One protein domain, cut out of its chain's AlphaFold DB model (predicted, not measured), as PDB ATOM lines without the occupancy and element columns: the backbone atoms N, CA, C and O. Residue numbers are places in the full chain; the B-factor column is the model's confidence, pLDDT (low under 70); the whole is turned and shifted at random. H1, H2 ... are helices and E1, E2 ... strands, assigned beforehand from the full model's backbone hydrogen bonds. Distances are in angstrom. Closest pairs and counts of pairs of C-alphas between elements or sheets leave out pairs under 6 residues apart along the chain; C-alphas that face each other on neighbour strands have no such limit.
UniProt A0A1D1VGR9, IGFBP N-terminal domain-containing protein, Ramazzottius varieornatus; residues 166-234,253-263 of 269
ATOM      1  N   ASP A 166     133.793 152.876 115.520       84.00
ATOM      2  CA  ASP A 166     134.875 151.907 115.319       84.00
ATOM      3  C   ASP A 166     135.108 151.010 116.539       84.00
ATOM      4  O   ASP A 166     135.322 149.803 116.391       84.00
ATOM      5  N   PHE A 167     135.023 151.579 117.746       87.12
ATOM      6  CA  PHE A 167     135.170 150.822 118.986       87.12
ATOM      7  C   PHE A 167     134.030 149.814 119.160       87.12
ATOM      8  O   PHE A 167     134.277 148.623 119.359       87.12
ATOM      9  N   CYS A 168     132.782 150.259 119.013       84.88
ATOM     10  CA  CYS A 168     131.610 149.413 119.231       84.88
ATOM     11  C   CYS A 168     131.352 148.391 118.124       84.88
ATOM     12  O   CYS A 168     130.677 147.384 118.348       84.88
ATOM     13  N   LEU A 169     131.897 148.613 116.931       83.12
ATOM     14  CA  LEU A 169     131.863 147.630 115.854       83.12
ATOM     15  C   LEU A 169     132.779 146.439 116.130       83.12
ATOM     16  O   LEU A 169     132.399 145.312 115.815       83.12
ATOM     17  N   LYS A 170     133.943 146.681 116.743       83.38
ATOM     18  CA  LYS A 170     134.878 145.629 117.166       83.38
ATOM     19  C   LYS A 170     134.446 144.972 118.480       83.38
ATOM     20  O   LYS A 170     134.582 143.763 118.623       83.38
ATOM     21  N   ASN A 171     133.868 145.748 119.398       79.38
ATOM     22  CA  ASN A 171     133.544 145.321 120.759       79.38
ATOM     23  C   ASN A 171     132.038 145.430 121.043       79.38
ATOM     24  O   ASN A 171     131.592 146.272 121.818       79.38
ATOM     25  N   ARG A 172     131.232 144.575 120.404       81.25
ATOM     26  CA  ARG A 172     129.757 144.674 120.412       81.25
ATOM     27  C   ARG A 172     129.108 144.689 121.799       81.25
ATOM     28  O   ARG A 172     128.052 145.295 121.941       81.25
ATOM     29  N   THR A 173     129.686 144.011 122.784       81.06
ATOM     30  CA  THR A 173     129.131 143.880 124.144       81.06
ATOM     31  C   THR A 173     129.863 144.722 125.183       81.06
ATOM     32  O   THR A 173     129.418 144.765 126.326       81.06
ATOM     33  N   ALA A 174     130.955 145.398 124.808       86.19
ATOM     34  CA  ALA A 174     131.732 146.194 125.748       86.19
ATOM     35  C   ALA A 174     130.923 147.376 126.290       86.19
ATOM     36  O   ALA A 174     130.049 147.916 125.605       86.19
ATOM     37  N   ILE A 175     131.248 147.768 127.518       93.69
ATOM     38  CA  ILE A 175     130.767 149.004 128.123       93.69
ATOM     39  C   ILE A 175     131.648 150.156 127.641       93.69
ATOM     40  O   ILE A 175     132.868 150.019 127.543       93.69
ATOM     41  N   CYS A 176     131.021 151.275 127.301       93.06
ATOM     42  CA  CYS A 176     131.689 152.485 126.851       93.06
ATOM     43  C   CYS A 176     130.965 153.729 127.376       93.06
ATOM     44  O   CYS A 176     129.803 153.672 127.776       93.06
ATOM     45  N   SER A 177     131.667 154.856 127.370       95.38
ATOM     46  CA  SER A 177     131.159 156.181 127.719       95.38
ATOM     47  C   SER A 177     130.494 156.829 126.510       95.38
ATOM     48  O   SER A 177     131.150 157.070 125.489       95.38
ATOM     49  N   ALA A 178     129.206 157.134 126.632       93.44
ATOM     50  CA  ALA A 178     128.453 157.861 125.620       93.44
ATOM     51  C   ALA A 178     128.369 159.366 125.925       93.44
ATOM     52  O   ALA A 178     127.415 160.024 125.519       93.44
ATOM     53  N   LEU A 179     129.378 159.918 126.610       92.00
ATOM     54  CA  LEU A 179     129.483 161.340 126.964       92.00
ATOM     55  C   LEU A 179     129.084 162.292 125.819       92.00
ATOM     56  O   LEU A 179     128.351 163.249 126.039       92.00
ATOM     57  N   ASP A 180     129.553 162.014 124.600       88.50
ATOM     58  CA  ASP A 180     129.373 162.899 123.441       88.50
ATOM     59  C   ASP A 180     128.193 162.480 122.537       88.50
ATOM     60  O   ASP A 180     127.859 163.163 121.565       88.50
ATOM     61  N   ASN A 181     127.583 161.321 122.801       89.62
ATOM     62  CA  ASN A 181     126.662 160.674 121.869       89.62
ATOM     63  C   ASN A 181     125.507 159.900 122.519       89.62
ATOM     64  O   ASN A 181     124.864 159.097 121.843       89.62
ATOM     65  N   ALA A 182     125.206 160.151 123.789       90.12
ATOM     66  CA  ALA A 182     123.948 159.744 124.397       90.12
ATOM     67  C   ALA A 182     122.762 160.357 123.626       90.12
ATOM     68  O   ALA A 182     122.818 161.510 123.188       90.12
ATOM     69  N   ASP A 183     121.707 159.571 123.415       87.62
ATOM     70  CA  ASP A 183     120.442 160.067 122.852       87.62
ATOM     71  C   ASP A 183     119.746 161.004 123.851       87.62
ATOM     72  O   ASP A 183     119.341 162.111 123.511       87.62
ATOM     73  N   GLU A 184     119.730 160.582 125.116       89.56
ATOM     74  CA  GLU A 184     119.254 161.339 126.265       89.56
ATOM     75  C   GLU A 184     120.210 161.093 127.441       89.56
ATOM     76  O   GLU A 184     120.584 159.948 127.706       89.56
ATOM     77  N   ALA A 185     120.619 162.157 128.133       88.94
ATOM     78  CA  ALA A 185     121.469 162.047 129.314       88.94
ATOM     79  C   ALA A 185     120.630 161.708 130.554       88.94
ATOM     80  O   ALA A 185     119.582 162.306 130.787       88.94
ATOM     81  N   LYS A 186     121.113 160.772 131.369       89.88
ATOM     82  CA  LYS A 186     120.476 160.345 132.617       89.88
ATOM     83  C   LYS A 186     121.269 160.881 133.801       89.88
ATOM     84  O   LYS A 186     122.478 160.678 133.878       89.88
ATOM     85  N   THR A 187     120.601 161.550 134.736       87.94
ATOM     86  CA  THR A 187     121.251 162.199 135.890       87.94
ATOM     87  C   THR A 187     121.998 161.201 136.778       87.94
ATOM     88  O   THR A 187     123.114 161.481 137.201       87.94
ATOM     89  N   CYS A 188     121.449 159.997 136.968       86.75
ATOM     90  CA  CYS A 188     122.081 158.923 137.744       86.75
ATOM     91  C   CYS A 188     123.328 158.302 137.086       86.75
ATOM     92  O   CYS A 188     124.045 157.550 137.733       86.75
ATOM     93  N   GLN A 189     123.575 158.569 135.798       83.50
ATOM     94  CA  GLN A 189     124.738 158.059 135.056       83.50
ATOM     95  C   GLN A 189     125.881 159.088 134.992       83.50
ATOM     96  O   GLN A 189     126.831 158.932 134.214       83.50
ATOM     97  N   GLU A 190     125.771 160.139 135.813       83.31
ATOM     98  CA  GLU A 190     126.745 161.212 135.989       83.31
ATOM     99  C   GLU A 190     127.235 161.781 134.649       83.31
ATOM    100  O   GLU A 190     126.482 161.922 133.688       83.31
ATOM    101  N   LYS A 191     128.510 162.153 134.547       88.94
ATOM    102  CA  LYS A 191     129.053 162.754 133.330       88.94
ATOM    103  C   LYS A 191     129.233 161.729 132.207       88.94
ATOM    104  O   LYS A 191     129.007 162.059 131.051       88.94
ATOM    105  N   CYS A 192     129.652 160.504 132.518       91.12
ATOM    106  CA  CYS A 192     130.144 159.574 131.500       91.12
ATOM    107  C   CYS A 192     129.048 158.860 130.698       91.12
ATOM    108  O   CYS A 192     129.340 158.394 129.595       91.12
ATOM    109  N   GLN A 193     127.812 158.779 131.210       94.06
ATOM    110  CA  GLN A 193     126.681 158.190 130.480       94.06
ATOM    111  C   GLN A 193     127.029 156.793 129.934       94.06
ATOM    112  O   GLN A 193     127.014 156.549 128.726       94.06
ATOM    113  N   HIS A 194     127.464 155.888 130.815       92.94
ATOM    114  CA  HIS A 194     127.947 154.577 130.393       92.94
ATOM    115  C   HIS A 194     126.815 153.715 129.821       92.94
ATOM    116  O   HIS A 194     125.696 153.687 130.328       92.94
ATOM    117  N   THR A 195     127.116 152.976 128.757       93.31
ATOM    118  CA  THR A 195     126.172 152.050 128.123       93.31
ATOM    119  C   THR A 195     126.909 150.918 127.413       93.31
ATOM    120  O   THR A 195     128.129 150.945 127.254       93.31
ATOM    121  N   SER A 196     126.176 149.891 126.986       93.75
ATOM    122  CA  SER A 196     126.731 148.825 126.153       93.75
ATOM    123  C   SER A 196     126.814 149.277 124.698       93.75
ATOM    124  O   SER A 196     125.852 149.814 124.150       93.75
ATOM    125  N   CYS A 197     127.903 148.941 124.010       87.62
ATOM    126  CA  CYS A 197     128.052 149.151 122.568       87.62
ATOM    127  C   CYS A 197     126.913 148.547 121.725       87.62
ATOM    128  O   CYS A 197     126.653 148.991 120.604       87.62
ATOM    129  N   SER A 198     126.197 147.557 122.262       87.44
ATOM    130  CA  SER A 198     125.019 146.956 121.632       87.44
ATOM    131  C   SER A 198     123.789 147.879 121.604       87.44
ATOM    132  O   SER A 198     122.904 147.684 120.760       87.44
ATOM    133  N   ALA A 199     123.756 148.889 122.479       89.50
ATOM    134  CA  ALA A 199     122.726 149.923 122.582       89.50
ATOM    135  C   ALA A 199     123.003 151.146 121.685       89.50
ATOM    136  O   ALA A 199     122.165 152.044 121.579       89.50
ATOM    137  N   CYS A 200     124.153 151.178 121.005       86.81
ATOM    138  CA  CYS A 200     124.527 152.241 120.081       86.81
ATOM    139  C   CYS A 200     124.109 151.945 118.634       86.81
ATOM    140  O   CYS A 200     124.155 150.805 118.158       86.81
ATOM    141  N   ARG A 201     123.706 152.989 117.902       84.62
ATOM    142  CA  ARG A 201     123.243 152.900 116.512       84.62
ATOM    143  C   ARG A 201     123.456 154.204 115.748       84.62
ATOM    144  O   ARG A 201     123.452 155.285 116.319       84.62
ATOM    145  N   PHE A 202     123.559 154.103 114.428       82.38
ATOM    146  CA  PHE A 202     123.407 155.270 113.562       82.38
ATOM    147  C   PHE A 202     121.924 155.611 113.443       82.38
ATOM    148  O   PHE A 202     121.128 154.823 112.922       82.38
ATOM    149  N   VAL A 203     121.557 156.780 113.949       75.69
ATOM    150  CA  VAL A 203     120.253 157.392 113.743       75.69
ATOM    151  C   VAL A 203     120.385 158.279 112.517       75.69
ATOM    152  O   VAL A 203     121.154 159.237 112.489       75.69
ATOM    153  N   ASN A 204     119.668 157.935 111.454       68.06
ATOM    154  CA  ASN A 204     119.624 158.819 110.298       68.06
ATOM    155  C   ASN A 204     118.934 160.107 110.692       68.06
ATOM    156  O   ASN A 204     117.945 160.064 111.427       68.06
ATOM    157  N   HIS A 205     119.423 161.223 110.156       55.19
ATOM    158  CA  HIS A 205     118.707 162.480 110.264       55.19
ATOM    159  C   HIS A 205     117.242 162.280 109.872       55.19
ATOM    160  O   HIS A 205     116.925 161.509 108.956       55.19
ATOM    161  N   SER A 206     116.398 162.970 110.637       52.75
ATOM    162  CA  SER A 206     114.961 163.152 110.477       52.75
ATOM    163  C   SER A 206     114.468 162.949 109.031       52.75
ATOM    164  O   SER A 206     115.127 163.367 108.070       52.75
ATOM    165  N   PRO A 207     113.272 162.366 108.828       58.47
ATOM    166  CA  PRO A 207     112.640 162.233 107.514       58.47
ATOM    167  C   PRO A 207     112.348 163.570 106.805       58.47
ATOM    168  O   PRO A 207     111.733 163.542 105.746       58.47
ATOM    169  N   GLU A 208     112.799 164.717 107.319       56.66
ATOM    170  CA  GLU A 208     112.719 166.044 106.688       56.66
ATOM    171  C   GLU A 208     113.204 166.087 105.236       56.66
ATOM    172  O   GLU A 208     112.659 166.821 104.420       56.66
ATOM    173  N   GLN A 209     114.182 165.259 104.884       66.06
ATOM    174  CA  GLN A 209     114.697 165.148 103.515       66.06
ATOM    175  C   GLN A 209     113.925 164.134 102.644       66.06
ATOM    176  O   GLN A 209     114.244 163.955 101.469       66.06
ATOM    177  N   CYS A 210     112.973 163.388 103.209       80.94
ATOM    178  CA  CYS A 210     112.088 162.510 102.449       80.94
ATOM    179  C   CYS A 210     110.798 163.260 102.075       80.94
ATOM    180  O   CYS A 210     110.344 164.124 102.822       80.94
ATOM    181  N   PRO A 211     110.183 162.941 100.921       84.88
ATOM    182  CA  PRO A 211     109.004 163.663 100.457       84.88
ATOM    183  C   PRO A 211     107.834 163.493 101.434       84.88
ATOM    184  O   PRO A 211     107.536 162.376 101.853       84.88
ATOM    185  N   LYS A 212     107.150 164.594 101.762       88.06
ATOM    186  CA  LYS A 212     105.857 164.556 102.457       88.06
ATOM    187  C   LYS A 212     104.782 164.184 101.439       88.06
ATOM    188  O   LYS A 212     104.744 164.758 100.353       88.06
ATOM    189  N   CYS A 213     103.940 163.217 101.775       91.81
ATOM    190  CA  CYS A 213     102.913 162.703 100.874       91.81
ATOM    191  C   CYS A 213     101.521 163.150 101.316       91.81
ATOM    192  O   CYS A 213     101.255 163.239 102.515       91.81
ATOM    193  N   GLY A 214     100.638 163.409 100.349       89.50
ATOM    194  CA  GLY A 214      99.212 163.601 100.605       89.50
ATOM    195  C   GLY A 214      98.513 162.289 100.979       89.50
ATOM    196  O   GLY A 214      99.082 161.200 100.840       89.50
ATOM    197  N   LYS A 215      97.264 162.388 101.446       93.12
ATOM    198  CA  LYS A 215      96.415 161.223 101.727       93.12
ATOM    199  C   LYS A 215      96.234 160.403 100.443       93.12
ATOM    200  O   LYS A 215      95.921 160.968  99.403       93.12
ATOM    201  N   ASP A 216      96.485 159.099 100.524       92.88
ATOM    202  CA  ASP A 216      96.356 158.135  99.419       92.88
ATOM    203  C   ASP A 216      97.199 158.430  98.151       92.88
ATOM    204  O   ASP A 216      96.973 157.842  97.094       92.88
ATOM    205  N   ASP A 217      98.246 159.266  98.240       95.25
ATOM    206  CA  ASP A 217      99.248 159.419  97.171       95.25
ATOM    207  C   ASP A 217     100.191 158.201  97.154       95.25
ATOM    208  O   ASP A 217     101.350 158.251  97.583       95.25
ATOM    209  N   PHE A 218      99.678 157.061  96.685       93.31
ATOM    210  CA  PHE A 218     100.417 155.798  96.631       93.31
ATOM    211  C   PHE A 218     101.760 155.909  95.877       93.31
ATOM    212  O   PHE A 218     102.745 155.312  96.332       93.31
ATOM    213  N   PRO A 219     101.882 156.661  94.760       94.38
ATOM    214  CA  PRO A 219     103.173 156.920  94.120       94.38
ATOM    215  C   PRO A 219     104.170 157.673  95.014       94.38
ATOM    216  O   PRO A 219     105.354 157.301  95.056       94.38
ATOM    217  N   CYS A 220     103.737 158.706  95.743       93.94
ATOM    218  CA  CYS A 220     104.576 159.381  96.732       93.94
ATOM    219  C   CYS A 220     104.936 158.442  97.880       93.94
ATOM    220  O   CYS A 220     106.119 158.315  98.188       93.94
ATOM    221  N   MET A 221     103.980 157.702  98.443       92.06
ATOM    222  CA  MET A 221     104.229 156.761  99.541       92.06
ATOM    223  C   MET A 221     105.250 155.683  99.147       92.06
ATOM    224  O   MET A 221     106.147 155.358  99.926       92.06
ATOM    225  N   LYS A 222     105.217 155.191  97.898       88.94
ATOM    226  CA  LYS A 222     106.252 154.290  97.351       88.94
ATOM    227  C   LYS A 222     107.626 154.967  97.233       88.94
ATOM    228  O   LYS A 222     108.655 154.315  97.431       88.94
ATOM    229  N   ARG A 223     107.694 156.257  96.880       86.56
ATOM    230  CA  ARG A 223     108.951 157.040  96.859       86.56
ATOM    231  C   ARG A 223     109.470 157.311  98.271       86.56
ATOM    232  O   ARG A 223     110.655 157.099  98.515       86.56
ATOM    233  N   TYR A 224     108.592 157.673  99.197       85.44
ATOM    234  CA  TYR A 224     108.882 157.837 100.615       85.44
ATOM    235  C   TYR A 224     109.424 156.540 101.225       85.44
ATOM    236  O   TYR A 224     110.519 156.538 101.782       85.44
ATOM    237  N   GLY A 225     108.758 155.402 101.003       79.62
ATOM    238  CA  GLY A 225     109.228 154.094 101.470       79.62
ATOM    239  C   GLY A 225     110.615 153.722 100.932       79.62
ATOM    240  O   GLY A 225     111.445 153.185 101.664       79.62
ATOM    241  N   ARG A 226     110.927 154.065  99.673       82.69
ATOM    242  CA  ARG A 226     112.284 153.914  99.111       82.69
ATOM    243  C   ARG A 226     113.294 154.877  99.747       82.69
ATOM    244  O   ARG A 226     114.425 154.463  99.987       82.69
ATOM    245  N   CYS A 227     112.898 156.119 100.024       79.44
ATOM    246  CA  CYS A 227     113.731 157.116 100.703       79.44
ATOM    247  C   CYS A 227     114.115 156.651 102.114       79.44
ATOM    248  O   CYS A 227     115.300 156.569 102.428       79.44
ATOM    249  N   ILE A 228     113.133 156.233 102.918       73.88
ATOM    250  CA  ILE A 228     113.353 155.730 104.277       73.88
ATOM    251  C   ILE A 228     114.252 154.491 104.270       73.88
ATOM    252  O   ILE A 228     115.224 154.442 105.016       73.88
ATOM    253  N   ARG A 229     114.022 153.524 103.371       70.75
ATOM    254  CA  ARG A 229     114.855 152.308 103.271       70.75
ATOM    255  C   ARG A 229     116.320 152.572 102.924       70.75
ATOM    256  O   ARG A 229     117.166 151.769 103.304       70.75
ATOM    257  N   LYS A 230     116.621 153.643 102.182       66.88
ATOM    258  CA  LYS A 230     118.005 154.054 101.893       66.88
ATOM    259  C   LYS A 230     118.689 154.664 103.111       66.88
ATOM    260  O   LYS A 230     119.905 154.578 103.213       66.88
ATOM    261  N   LYS A 231     117.908 155.258 104.011       60.69
ATOM    262  CA  LYS A 231     118.412 155.871 105.234       60.69
ATOM    263  C   LYS A 231     118.542 154.819 106.334       60.69
ATOM    264  O   LYS A 231     119.622 154.642 106.868       60.69
ATOM    265  N   THR A 232     117.522 154.015 106.633       55.88
ATOM    266  CA  THR A 232     117.553 153.029 107.733       55.88
ATOM    267  C   THR A 232     118.618 151.924 107.552       55.88
ATOM    268  O   THR A 232     118.366 150.899 106.915       55.88
ATOM    269  N   CYS A 233     119.800 152.090 108.162       58.91
ATOM    270  CA  CYS A 233     120.846 151.063 108.250       58.91
ATOM    271  C   CYS A 233     120.347 149.923 109.163       58.91
ATOM    272  O   CYS A 233     120.118 150.103 110.359       58.91
ATOM    273  N   GLN A 234     120.096 148.745 108.584       55.41
ATOM    274  CA  GLN A 234     119.603 147.578 109.323       55.41
ATOM    275  C   GLN A 234     120.769 146.778 109.920       55.41
ATOM    276  O   GLN A 234     121.770 146.548 109.241       55.41
ATOM    277  N   GLY A 253     124.053 160.669 109.019       62.72
ATOM    278  CA  GLY A 253     123.336 160.329 110.255       62.72
ATOM    279  C   GLY A 253     124.201 160.481 111.514       62.72
ATOM    280  O   GLY A 253     125.429 160.443 111.464       62.72
ATOM    281  N   LYS A 254     123.564 160.655 112.675       78.44
ATOM    282  CA  LYS A 254     124.249 160.801 113.965       78.44
ATOM    283  C   LYS A 254     124.412 159.428 114.612       78.44
ATOM    284  O   LYS A 254     123.448 158.678 114.746       78.44
ATOM    285  N   TYR A 255     125.625 159.082 115.029       83.62
ATOM    286  CA  TYR A 255     125.828 157.918 115.888       83.62
ATOM    287  C   TYR A 255     125.345 158.264 117.295       83.62
ATOM    288  O   TYR A 255     125.864 159.204 117.892       83.62
ATOM    289  N   GLN A 256     124.344 157.549 117.801       89.88
ATOM    290  CA  GLN A 256     123.754 157.781 119.117       89.88
ATOM    291  C   GLN A 256     123.656 156.479 119.910       89.88
ATOM    292  O   GLN A 256     123.440 155.405 119.338       89.88
ATOM    293  N   CYS A 257     123.783 156.577 121.227       88.69
ATOM    294  CA  CYS A 257     123.650 155.465 122.153       88.69
ATOM    295  C   CYS A 257     122.482 155.678 123.108       88.69
ATOM    296  O   CYS A 257     122.295 156.769 123.641       88.69
ATOM    297  N   LEU A 258     121.710 154.618 123.329       91.94
ATOM    298  CA  LEU A 258     120.659 154.614 124.337       91.94
ATOM    299  C   LEU A 258     121.278 154.360 125.711       91.94
ATOM    300  O   LEU A 258     122.050 153.410 125.879       91.94
ATOM    301  N   ILE A 259     120.939 155.213 126.673       93.56
ATOM    302  CA  ILE A 259     121.364 155.092 128.067       93.56
ATOM    303  C   ILE A 259     120.223 154.434 128.847       93.56
ATOM    304  O   ILE A 259     119.083 154.876 128.692       93.56
ATOM    305  N   PRO A 260     120.483 153.375 129.635       89.12
ATOM    306  CA  PRO A 260     119.455 152.751 130.463       89.12
ATOM    307  C   PRO A 260     118.813 153.753 131.423       89.12
ATOM    308  O   PRO A 260     119.497 154.631 131.953       89.12
ATOM    309  N   ASP A 261     117.515 153.596 131.674       89.44
ATOM    310  CA  ASP A 261     116.822 154.404 132.671       89.44
ATOM    311  C   ASP A 261     117.355 154.139 134.084       89.44
ATOM    312  O   ASP A 261     117.867 153.060 134.404       89.44
ATOM    313  N   CYS A 262     117.242 155.161 134.930       86.94
ATOM    314  CA  CYS A 262     117.639 155.082 136.326       86.94
ATOM    315  C   CYS A 262     116.673 154.171 137.099       86.94
ATOM    316  O   CYS A 262     115.467 154.251 136.871       86.94
ATOM    317  N   PRO A 263     117.157 153.345 138.043       85.44
ATOM    318  CA  PRO A 263     116.277 152.624 138.955       85.44
ATOM    319  C   PRO A 263     115.422 153.606 139.767       85.44
ATOM    320  O   PRO A 263     115.920 154.655 140.178       85.44
TER     321      PRO A 263
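Overview. This is residues 166 to 234 and 253 to 263 of the 269 residues of the protein "IGFBP N-terminal domain-containing protein" of Ramazzottius varieornatus (UniProt A0A1D1VGR9). A small two-stranded sheet, E3 and E4, sits in the middle of an elongated model, with the hairpin E1 and E2, its long loop and short H1 toward one end. At the other end an arm runs out through residues 204 to 217 and folds back as H2. The 80 printed residues run H1, E1, E2, E3, H2, E4; both sheets are antiparallel. The class is mixed, with 33 residues in named elements; the whole is loose, radius of gyration of the C-alphas 16.7 A, spans 47 by 28 by 19 A.

Along the chain. E3, residues 200 to 203, spans 9.2 A from C-alpha 200 at (124.527, 152.241, 120.081). E4, residues 254 to 257, spans 9.8 A. E1, residues 175 to 177, and E2, residues 194 to 196, each span 7.2 A. H1 is residues 166 to 170, 6.5 A. H2, residues 218 to 231, spans 19.9 A from (100.417, 155.798, 96.631).

Arrangement. E3 and E4 are antiparallel at 149 degrees; N 201 and O 256 are 2.8 A apart. In the hairpin E1 and E2, 140 degrees, N 176 and O 195 are 2.9 A apart. The closest C-alphas of E2 and E4, Thr 195 and Cys 257, are 7.3 A apart; those of H1 and E3, Cys 168 and Cys 200, 7.7 A. H1 and H2 are apart. Every O i to N i+4 pair in H1 and H2 is within hydrogen-bond range.

Size, cuts and confidence. The C-alphas farthest apart, Glu 190 and Pro 219, are 48.2 A apart. Residues 235 to 252 are not printed; the gap is 13.3 A between C-alphas 234 and 253. Links E1 to E2 and E3 to H2 are long. Residues 214 to 219 stand free. pLDDT is under 70 at residues 204 to 209, 230 to 234 and 253.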